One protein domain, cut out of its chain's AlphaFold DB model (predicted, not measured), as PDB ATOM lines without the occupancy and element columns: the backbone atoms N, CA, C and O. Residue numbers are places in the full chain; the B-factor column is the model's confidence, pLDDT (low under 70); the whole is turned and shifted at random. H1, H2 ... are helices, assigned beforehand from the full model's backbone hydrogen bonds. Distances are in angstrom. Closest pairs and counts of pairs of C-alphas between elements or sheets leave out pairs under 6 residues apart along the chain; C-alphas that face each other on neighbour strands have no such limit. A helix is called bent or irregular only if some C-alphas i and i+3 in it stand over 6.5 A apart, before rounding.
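Overview. This is residues 148 to 207 of the 217 residues of the protein "Putative crossover junction endonuclease MUS81" of Reticulitermes speratus (UniProt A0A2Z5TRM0). Three short helices stand at large angles to one another: H2 packs across residues 150 to 155 of H1, and H3 meets H1 at its first residues, 148 to 151. The two links between the helices reach to opposite ends of the long axis, with Pro 162 in one and Gly 191 in the other. The printed part has 60 residues with three named helices, H1, H2 and H3 in that order, and no named strand; its class is all helix. It is only just compact, close to loose, with a radius of gyration of the C-alphas of 12.0 A, and it is elongated, with spans of 41 by 24 by 16 A.

Arrangement. H1, residues 148 to 159, touches H2, residues 170 to 180, with residues 150 to 155 alone. The closest C-alphas of the two are those of Ala 150 and Leu 180, 5.1 A apart. Their lines are about perpendicular at 72 degrees, only just past a steep tilt. H1 touches H3, residues 196 to 205, with residues 148 to 151 alone. The closest C-alphas there are those of Pro 148 and Ser 199, 5.6 A apart, and the lines are about perpendicular at 76 degrees. H2 and H3 are close but not clearly touching, with the closest C-alphas, those of Gln 174 and Trp 197, 7.7 A apart. They run opposite ways at a steep tilt of 68 degrees, only just short of about perpendicular. In H1 every O i to N i+4 pair is within hydrogen-bond range; in H2 this holds for 5 of 7 pairs and in H3 for 3 of 6.

Along the chain. H1 begins at C-alpha 148 at (-81.327, 67.674, 3.916) and is 16.8 A long from first to last C-alpha. H2 begins at C-alpha 170 at (-94.243, 67.267, 8.166) and is 15.7 A long; it is only just irregular, with C-alphas 176 and 179 6.9 A apart. H3 is 16.0 A long and ends at C-alpha 205 at (-80.255, 74.713, 13.939). It is neither bent nor irregular, but only just: C-alphas 198 and 201 are 6.1 A apart.

Size, cuts and confidence. The two C-alphas farthest apart, those of Pro 162 and Gly 191, are 40.9 A apart, while the first and last printed C-alphas are 12.8 A apart. The printed part has no cut. The link from H1 to H2, 10 residues, is short, and the link from H2 to H3, residues 181 to 195, is long. The mean pLDDT of the printed part of this model is 92.6, and no printed residue is under 70.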
ATOM      1  N   PRO A 148     -81.196  66.219   3.816       95.62
ATOM      2  CA  PRO A 148     -81.327  67.674   3.916       95.62
ATOM      3  C   PRO A 148     -81.396  68.359   2.544       95.62
ATOM      4  O   PRO A 148     -82.077  69.372   2.417       95.62
ATOM      5  N   TYR A 149     -80.737  67.805   1.517       96.44
ATOM      6  CA  TYR A 149     -80.849  68.296   0.139       96.44
ATOM      7  C   TYR A 149     -82.277  68.138  -0.389       96.44
ATOM      8  O   TYR A 149     -82.851  69.094  -0.904       96.44
ATOM      9  N   ALA A 150     -82.871  66.957  -0.198       96.69
ATOM     10  CA  ALA A 150     -84.235  66.674  -0.618       96.69
ATOM     11  C   ALA A 150     -85.249  67.613   0.050       96.69
ATOM     12  O   ALA A 150     -86.085  68.180  -0.641       96.69
ATOM     13  N   ILE A 151     -85.136  67.845   1.364       95.62
ATOM     14  CA  ILE A 151     -86.011  68.778   2.097       95.62
ATOM     15  C   ILE A 151     -85.956  70.191   1.497       95.62
ATOM     16  O   ILE A 151     -86.999  70.765   1.187       95.62
ATOM     17  N   LEU A 152     -84.750  70.749   1.336       95.50
ATOM     18  CA  LEU A 152     -84.574  72.114   0.832       95.50
ATOM     19  C   LEU A 152     -85.071  72.250  -0.608       95.50
ATOM     20  O   LEU A 152     -85.749  73.219  -0.942       95.50
ATOM     21  N   LEU A 153     -84.779  71.256  -1.450       95.38
ATOM     22  CA  LEU A 153     -85.218  71.243  -2.838       95.38
ATOM     23  C   LEU A 153     -86.743  71.144  -2.952       95.38
ATOM     24  O   LEU A 153     -87.334  71.814  -3.794       95.38
ATOM     25  N   THR A 154     -87.388  70.335  -2.110       96.06
ATOM     26  CA  THR A 154     -88.848  70.230  -2.072       96.06
ATOM     27  C   THR A 154     -89.500  71.548  -1.672       96.06
ATOM     28  O   THR A 154     -90.438  71.971  -2.338       96.06
ATOM     29  N   LEU A 155     -88.991  72.221  -0.634       94.31
ATOM     30  CA  LEU A 155     -89.509  73.528  -0.210       94.31
ATOM     31  C   LEU A 155     -89.373  74.577  -1.320       94.31
ATOM     32  O   LEU A 155     -90.319  75.314  -1.579       94.31
ATOM     33  N   LEU A 156     -88.231  74.596  -2.011       94.81
ATOM     34  CA  LEU A 156     -87.990  75.498  -3.138       94.81
ATOM     35  C   LEU A 156     -88.925  75.221  -4.325       94.81
ATOM     36  O   LEU A 156     -89.421  76.147  -4.953       94.81
ATOM     37  N   LYS A 157     -89.161  73.948  -4.655       94.44
ATOM     38  CA  LYS A 157     -90.074  73.572  -5.744       94.44
ATOM     39  C   LYS A 157     -91.520  73.919  -5.418       94.44
ATOM     40  O   LYS A 157     -92.260  74.335  -6.303       94.44
ATOM     41  N   GLU A 158     -91.929  73.726  -4.168       94.44
ATOM     42  CA  GLU A 158     -93.297  74.023  -3.761       94.44
ATOM     43  C   GLU A 158     -93.551  75.531  -3.698       94.44
ATOM     44  O   GLU A 158     -94.619  75.969  -4.111       94.44
ATOM     45  N   SER A 159     -92.564  76.333  -3.285       93.56
ATOM     46  CA  SER A 159     -92.709  77.792  -3.226       93.56
ATOM     47  C   SER A 159     -92.903  78.458  -4.589       93.56
ATOM     48  O   SER A 159     -93.420  79.569  -4.653       93.56
ATOM     49  N   GLN A 160     -92.525  77.785  -5.677       94.50
ATOM     50  CA  GLN A 160     -92.751  78.256  -7.043       94.50
ATOM     51  C   GLN A 160     -94.177  77.993  -7.546       94.50
ATOM     52  O   GLN A 160     -94.558  78.506  -8.598       94.50
ATOM     53  N   LYS A 161     -94.978  77.186  -6.838       93.19
ATOM     54  CA  LYS A 161     -96.349  76.885  -7.255       93.19
ATOM     55  C   LYS A 161     -97.305  78.008  -6.836       93.19
ATOM     56  O   LYS A 161     -97.221  78.487  -5.708       93.19
ATOM     57  N   PRO A 162     -98.289  78.365  -7.681       89.44
ATOM     58  CA  PRO A 162     -99.217  79.464  -7.400       89.44
ATOM     59  C   PRO A 162    -100.157  79.197  -6.211       89.44
ATOM     60  O   PRO A 162    -100.683  80.137  -5.630       89.44
ATOM     61  N   ASN A 163    -100.358  77.931  -5.826       87.69
ATOM     62  CA  ASN A 163    -101.224  77.527  -4.712       87.69
ATOM     63  C   ASN A 163    -100.431  77.173  -3.435       87.69
ATOM     64  O   ASN A 163    -100.829  76.296  -2.668       87.69
ATOM     65  N   TYR A 164     -99.256  77.774  -3.237       89.56
ATOM     66  CA  TYR A 164     -98.421  77.467  -2.080       89.56
ATOM     67  C   TYR A 164     -98.859  78.258  -0.837       89.56
ATOM     68  O   TYR A 164     -98.766  79.483  -0.839       89.56
ATOM     69  N   PRO A 165     -99.259  77.598   0.270       87.12
ATOM     70  CA  PRO A 165     -99.709  78.282   1.487       87.12
ATOM     71  C   PRO A 165     -98.570  78.914   2.315       87.12
ATOM     72  O   PRO A 165     -98.807  79.378   3.428       87.12
ATOM     73  N   GLY A 166     -97.325  78.898   1.826       89.25
ATOM     74  CA  GLY A 166     -96.157  79.435   2.536       89.25
ATOM     75  C   GLY A 166     -95.486  78.455   3.506       89.25
ATOM     76  O   GLY A 166     -94.428  78.765   4.046       89.25
ATOM     77  N   TYR A 167     -96.071  77.275   3.728       90.62
ATOM     78  CA  TYR A 167     -95.528  76.239   4.610       90.62
ATOM     79  C   TYR A 167     -95.836  74.831   4.088       90.62
ATOM     80  O   TYR A 167     -96.737  74.635   3.274       90.62
ATOM     81  N   LEU A 168     -95.102  73.827   4.577       91.31
ATOM     82  CA  LEU A 168     -95.395  72.414   4.326       91.31
ATOM     83  C   LEU A 168     -95.462  71.656   5.642       91.31
ATOM     84  O   LEU A 168     -94.525  71.670   6.434       91.31
ATOM     85  N   THR A 169     -96.550  70.918   5.848       92.88
ATOM     86  CA  THR A 169     -96.640  70.041   7.018       92.88
ATOM     87  C   THR A 169     -95.605  68.921   6.932       92.88
ATOM     88  O   THR A 169     -95.236  68.468   5.845       92.88
ATOM     89  N   LYS A 170     -95.172  68.408   8.091       91.12
ATOM     90  CA  LYS A 170     -94.243  67.267   8.166       91.12
ATOM     91  C   LYS A 170     -94.634  66.107   7.242       91.12
ATOM     92  O   LYS A 170     -93.769  65.562   6.567       91.12
ATOM     93  N   SER A 171     -95.907  65.711   7.216       92.56
ATOM     94  CA  SER A 171     -96.370  64.578   6.405       92.56
ATOM     95  C   SER A 171     -96.250  64.856   4.906       92.56
ATOM     96  O   SER A 171     -95.705  64.023   4.182       92.56
ATOM     97  N   GLN A 172     -96.693  66.031   4.451       93.00
ATOM     98  CA  GLN A 172     -96.567  66.455   3.053       93.00
ATOM     99  C   GLN A 172     -95.100  66.517   2.636       93.00
ATOM    100  O   GLN A 172     -94.717  65.951   1.614       93.00
ATOM    101  N   LEU A 173     -94.261  67.131   3.473       93.69
ATOM    102  CA  LEU A 173     -92.841  67.273   3.195       93.69
ATOM    103  C   LEU A 173     -92.139  65.915   3.099       93.69
ATOM    104  O   LEU A 173     -91.334  65.713   2.197       93.69
ATOM    105  N   GLN A 174     -92.471  64.963   3.976       94.69
ATOM    106  CA  GLN A 174     -91.932  63.603   3.906       94.69
ATOM    107  C   GLN A 174     -92.306  62.892   2.603       94.69
ATOM    108  O   GLN A 174     -91.458  62.222   2.024       94.69
ATOM    109  N   VAL A 175     -93.551  63.029   2.135       95.12
ATOM    110  CA  VAL A 175     -94.006  62.399   0.885       95.12
ATOM    111  C   VAL A 175     -93.308  63.022  -0.321       95.12
ATOM    112  O   VAL A 175     -92.766  62.303  -1.156       95.12
ATOM    113  N   LEU A 176     -93.265  64.352  -0.384       94.88
ATOM    114  CA  LEU A 176     -92.697  65.086  -1.514       94.88
ATOM    115  C   LEU A 176     -91.163  64.992  -1.581       94.88
ATOM    116  O   LEU A 176     -90.595  64.980  -2.670       94.88
ATOM    117  N   ALA A 177     -90.478  64.913  -0.436       95.88
ATOM    118  CA  ALA A 177     -89.021  64.784  -0.381       95.88
ATOM    119  C   ALA A 177     -88.527  63.347  -0.601       95.88
ATOM    120  O   ALA A 177     -87.378  63.165  -1.005       95.88
ATOM    121  N   GLN A 178     -89.360  62.326  -0.370       95.31
ATOM    122  CA  GLN A 178     -88.956  60.926  -0.516       95.31
ATOM    123  C   GLN A 178     -88.352  60.567  -1.888       95.31
ATOM    124  O   GLN A 178     -87.299  59.936  -1.882       95.31
ATOM    125  N   PRO A 179     -88.923  60.952  -3.050       95.81
ATOM    126  CA  PRO A 179     -88.350  60.591  -4.355       95.81
ATOM    127  C   PRO A 179     -87.019  61.295  -4.671       95.81
ATOM    128  O   PRO A 179     -86.302  60.892  -5.585       95.81
ATOM    129  N   LEU A 180     -86.676  62.353  -3.932       93.56
ATOM    130  CA  LEU A 180     -85.444  63.126  -4.115       93.56
ATOM    131  C   LEU A 180     -84.307  62.640  -3.203       93.56
ATOM    132  O   LEU A 180     -83.205  63.191  -3.260       93.56
ATOM    133  N   CYS A 181     -84.576  61.641  -2.359       93.94
ATOM    134  CA  CYS A 181     -83.664  61.146  -1.342       93.94
ATOM    135  C   CYS A 181     -83.457  59.633  -1.450       93.94
ATOM    136  O   CYS A 181     -84.415  58.891  -1.647       93.94
ATOM    137  N   ASP A 182     -82.220  59.180  -1.245       92.06
ATOM    138  CA  ASP A 182     -81.902  57.746  -1.207       92.06
ATOM    139  C   ASP A 182     -82.301  57.079   0.120       92.06
ATOM    140  O   ASP A 182     -82.604  55.891   0.154       92.06
ATOM    141  N   THR A 183     -82.348  57.846   1.214       91.44
ATOM    142  CA  THR A 183     -82.725  57.360   2.555       91.44
ATOM    143  C   THR A 183     -84.218  57.550   2.824       91.44
ATOM    144  O   THR A 183     -84.805  58.567   2.436       91.44
ATOM    145  N   SER A 184     -84.848  56.632   3.558       93.12
ATOM    146  CA  SER A 184     -86.283  56.723   3.855       93.12
ATOM    147  C   SER A 184     -86.621  57.686   5.010       93.12
ATOM    148  O   SER A 184     -85.994  57.705   6.075       93.12
ATOM    149  N   PHE A 185     -87.653  58.516   4.811       93.19
ATOM    150  CA  PHE A 185     -88.176  59.446   5.823       93.19
ATOM    151  C   PHE A 185     -89.104  58.778   6.839       93.19
ATOM    152  O   PHE A 185     -89.280  59.309   7.940       93.19
ATOM    153  N   LYS A 186     -89.701  57.637   6.477       92.12
ATOM    154  CA  LYS A 186     -90.656  56.906   7.323       92.12
ATOM    155  C   LYS A 186     -90.030  55.706   8.022       92.12
ATOM    156  O   LYS A 186     -90.402  55.421   9.155       92.12
ATOM    157  N   LYS A 187     -89.104  55.009   7.361       91.38
ATOM    158  CA  LYS A 187     -88.467  53.799   7.886       91.38
ATOM    159  C   LYS A 187     -86.953  54.008   7.956       91.38
ATOM    160  O   LYS A 187     -86.408  54.595   7.030       91.38
ATOM    161  N   PRO A 188     -86.281  53.609   9.042       91.56
ATOM    162  CA  PRO A 188     -84.826  53.619   9.074       91.56
ATOM    163  C   PRO A 188     -84.284  52.519   8.155       91.56
ATOM    164  O   PRO A 188     -84.900  51.458   8.025       91.56
ATOM    165  N   ASP A 189     -83.142  52.780   7.523       87.56
ATOM    166  CA  ASP A 189     -82.473  51.792   6.678       87.56
ATOM    167  C   ASP A 189     -81.876  50.660   7.539       87.56
ATOM    168  O   ASP A 189     -81.562  50.878   8.715       87.56
ATOM    169  N   PRO A 190     -81.694  49.443   6.994       86.88
ATOM    170  CA  PRO A 190     -81.100  48.333   7.735       86.88
ATOM    171  C   PRO A 190     -79.724  48.705   8.309       86.88
ATOM    172  O   PRO A 190     -78.803  49.055   7.575       86.88
ATOM    173  N   GLY A 191     -79.587  48.645   9.636       88.31
ATOM    174  CA  GLY A 191     -78.362  49.030  10.349       88.31
ATOM    175  C   GLY A 191     -78.268  50.512  10.742       88.31
ATOM    176  O   GLY A 191     -77.325  50.891  11.436       88.31
ATOM    177  N   ALA A 192     -79.242  51.347  10.367       87.06
ATOM    178  CA  ALA A 192     -79.358  52.726  10.829       87.06
ATOM    179  C   ALA A 192     -80.414  52.851  11.942       87.06
ATOM    180  O   ALA A 192     -81.486  52.259  11.880       87.06
ATOM    181  N   PHE A 193     -80.136  53.671  12.958       88.31
ATOM    182  CA  PHE A 193     -81.092  53.953  14.043       88.31
ATOM    183  C   PHE A 193     -82.021  55.134  13.742       88.31
ATOM    184  O   PHE A 193     -83.064  55.291  14.372       88.31
ATOM    185  N   TYR A 194     -81.634  55.992  12.800       89.69
ATOM    186  CA  TYR A 194     -82.323  57.244  12.516       89.69
ATOM    187  C   TYR A 194     -82.870  57.249  11.096       89.69
ATOM    188  O   TYR A 194     -82.234  56.758  10.168       89.69
ATOM    189  N   THR A 195     -84.040  57.863  10.926       94.25
ATOM    190  CA  THR A 195     -84.607  58.129   9.603       94.25
ATOM    191  C   THR A 195     -83.986  59.375   8.984       94.25
ATOM    192  O   THR A 195     -83.418  60.231   9.678       94.25
ATOM    193  N   ALA A 196     -84.195  59.537   7.679       93.94
ATOM    194  CA  ALA A 196     -83.834  60.732   6.921       93.94
ATOM    195  C   ALA A 196     -84.367  62.033   7.564       93.94
ATOM    196  O   ALA A 196     -83.747  63.096   7.473       93.94
ATOM    197  N   TRP A 197     -85.488  61.948   8.296       94.50
ATOM    198  CA  TRP A 197     -86.110  63.076   8.994       94.50
ATOM    199  C   TRP A 197     -85.223  63.689  10.090       94.50
ATOM    200  O   TRP A 197     -85.363  64.870  10.402       94.50
ATOM    201  N   SER A 198     -84.278  62.931  10.654       92.25
ATOM    202  CA  SER A 198     -83.332  63.435  11.664       92.25
ATOM    203  C   SER A 198     -82.499  64.631  11.174       92.25
ATOM    204  O   SER A 198     -82.131  65.502  11.968       92.25
ATOM    205  N   SER A 199     -82.274  64.731   9.858       92.50
ATOM    206  CA  SER A 199     -81.568  65.848   9.221       92.50
ATOM    207  C   SER A 199     -82.284  67.200   9.362       92.50
ATOM    208  O   SER A 199     -81.620  68.239   9.370       92.50
ATOM    209  N   MET A 200     -83.608  67.199   9.571       92.62
ATOM    210  CA  MET A 200     -84.419  68.410   9.741       92.62
ATOM    211  C   MET A 200     -83.936  69.263  10.920       92.62
ATOM    212  O   MET A 200     -83.783  70.475  10.797       92.62
ATOM    213  N   SER A 201     -83.604  68.636  12.052       92.06
ATOM    214  CA  SER A 201     -83.090  69.342  13.234       92.06
ATOM    215  C   SER A 201     -81.788  70.095  12.936       92.06
ATOM    216  O   SER A 201     -81.551  71.176  13.473       92.06
ATOM    217  N   GLY A 202     -80.948  69.537  12.057       92.19
ATOM    218  CA  GLY A 202     -79.715  70.177  11.605       92.19
ATOM    219  C   GLY A 202     -79.970  71.401  10.726       92.19
ATOM    220  O   GLY A 202     -79.253  72.391  10.862       92.19
ATOM    221  N   LEU A 203     -80.995  71.353   9.871       93.38
ATOM    222  CA  LEU A 203     -81.419  72.486   9.043       93.38
ATOM    223  C   LEU A 203     -82.010  73.620   9.889       93.38
ATOM    224  O   LEU A 203     -81.627  74.773   9.704       93.38
ATOM    225  N   VAL A 204     -82.850  73.285  10.873       93.31
ATOM    226  CA  VAL A 204     -83.428  74.257  11.818       93.31
ATOM    227  C   VAL A 204     -82.341  74.941  12.640       93.31
ATOM    228  O   VAL A 204     -82.300  76.162  12.738       93.31
ATOM    229  N   LYS A 205     -81.386  74.169  13.172       92.38
ATOM    230  CA  LYS A 205     -80.255  74.713  13.939       92.38
ATOM    231  C   LYS A 205     -79.398  75.694  13.128       92.38
ATOM    232  O   LYS A 205     -78.778  76.583  13.702       92.38
ATOM    233  N   ARG A 206     -79.332  75.506  11.809       90.50
ATOM    234  CA  ARG A 206     -78.600  76.378  10.878       90.50
ATOM    235  C   ARG A 206     -79.439  77.557  10.373       90.50
ATOM    236  O   ARG A 206     -78.912  78.345   9.601       90.50
ATOM    237  N   GLY A 207     -80.708  77.664  10.772       90.44
ATOM    238  CA  GLY A 207     -81.618  78.716  10.313       90.44
ATOM    239  C   GLY A 207     -82.027  78.594   8.842       90.44
ATOM    240  O   GLY A 207     -82.465  79.576   8.260       90.44
TER     241      GLY A 207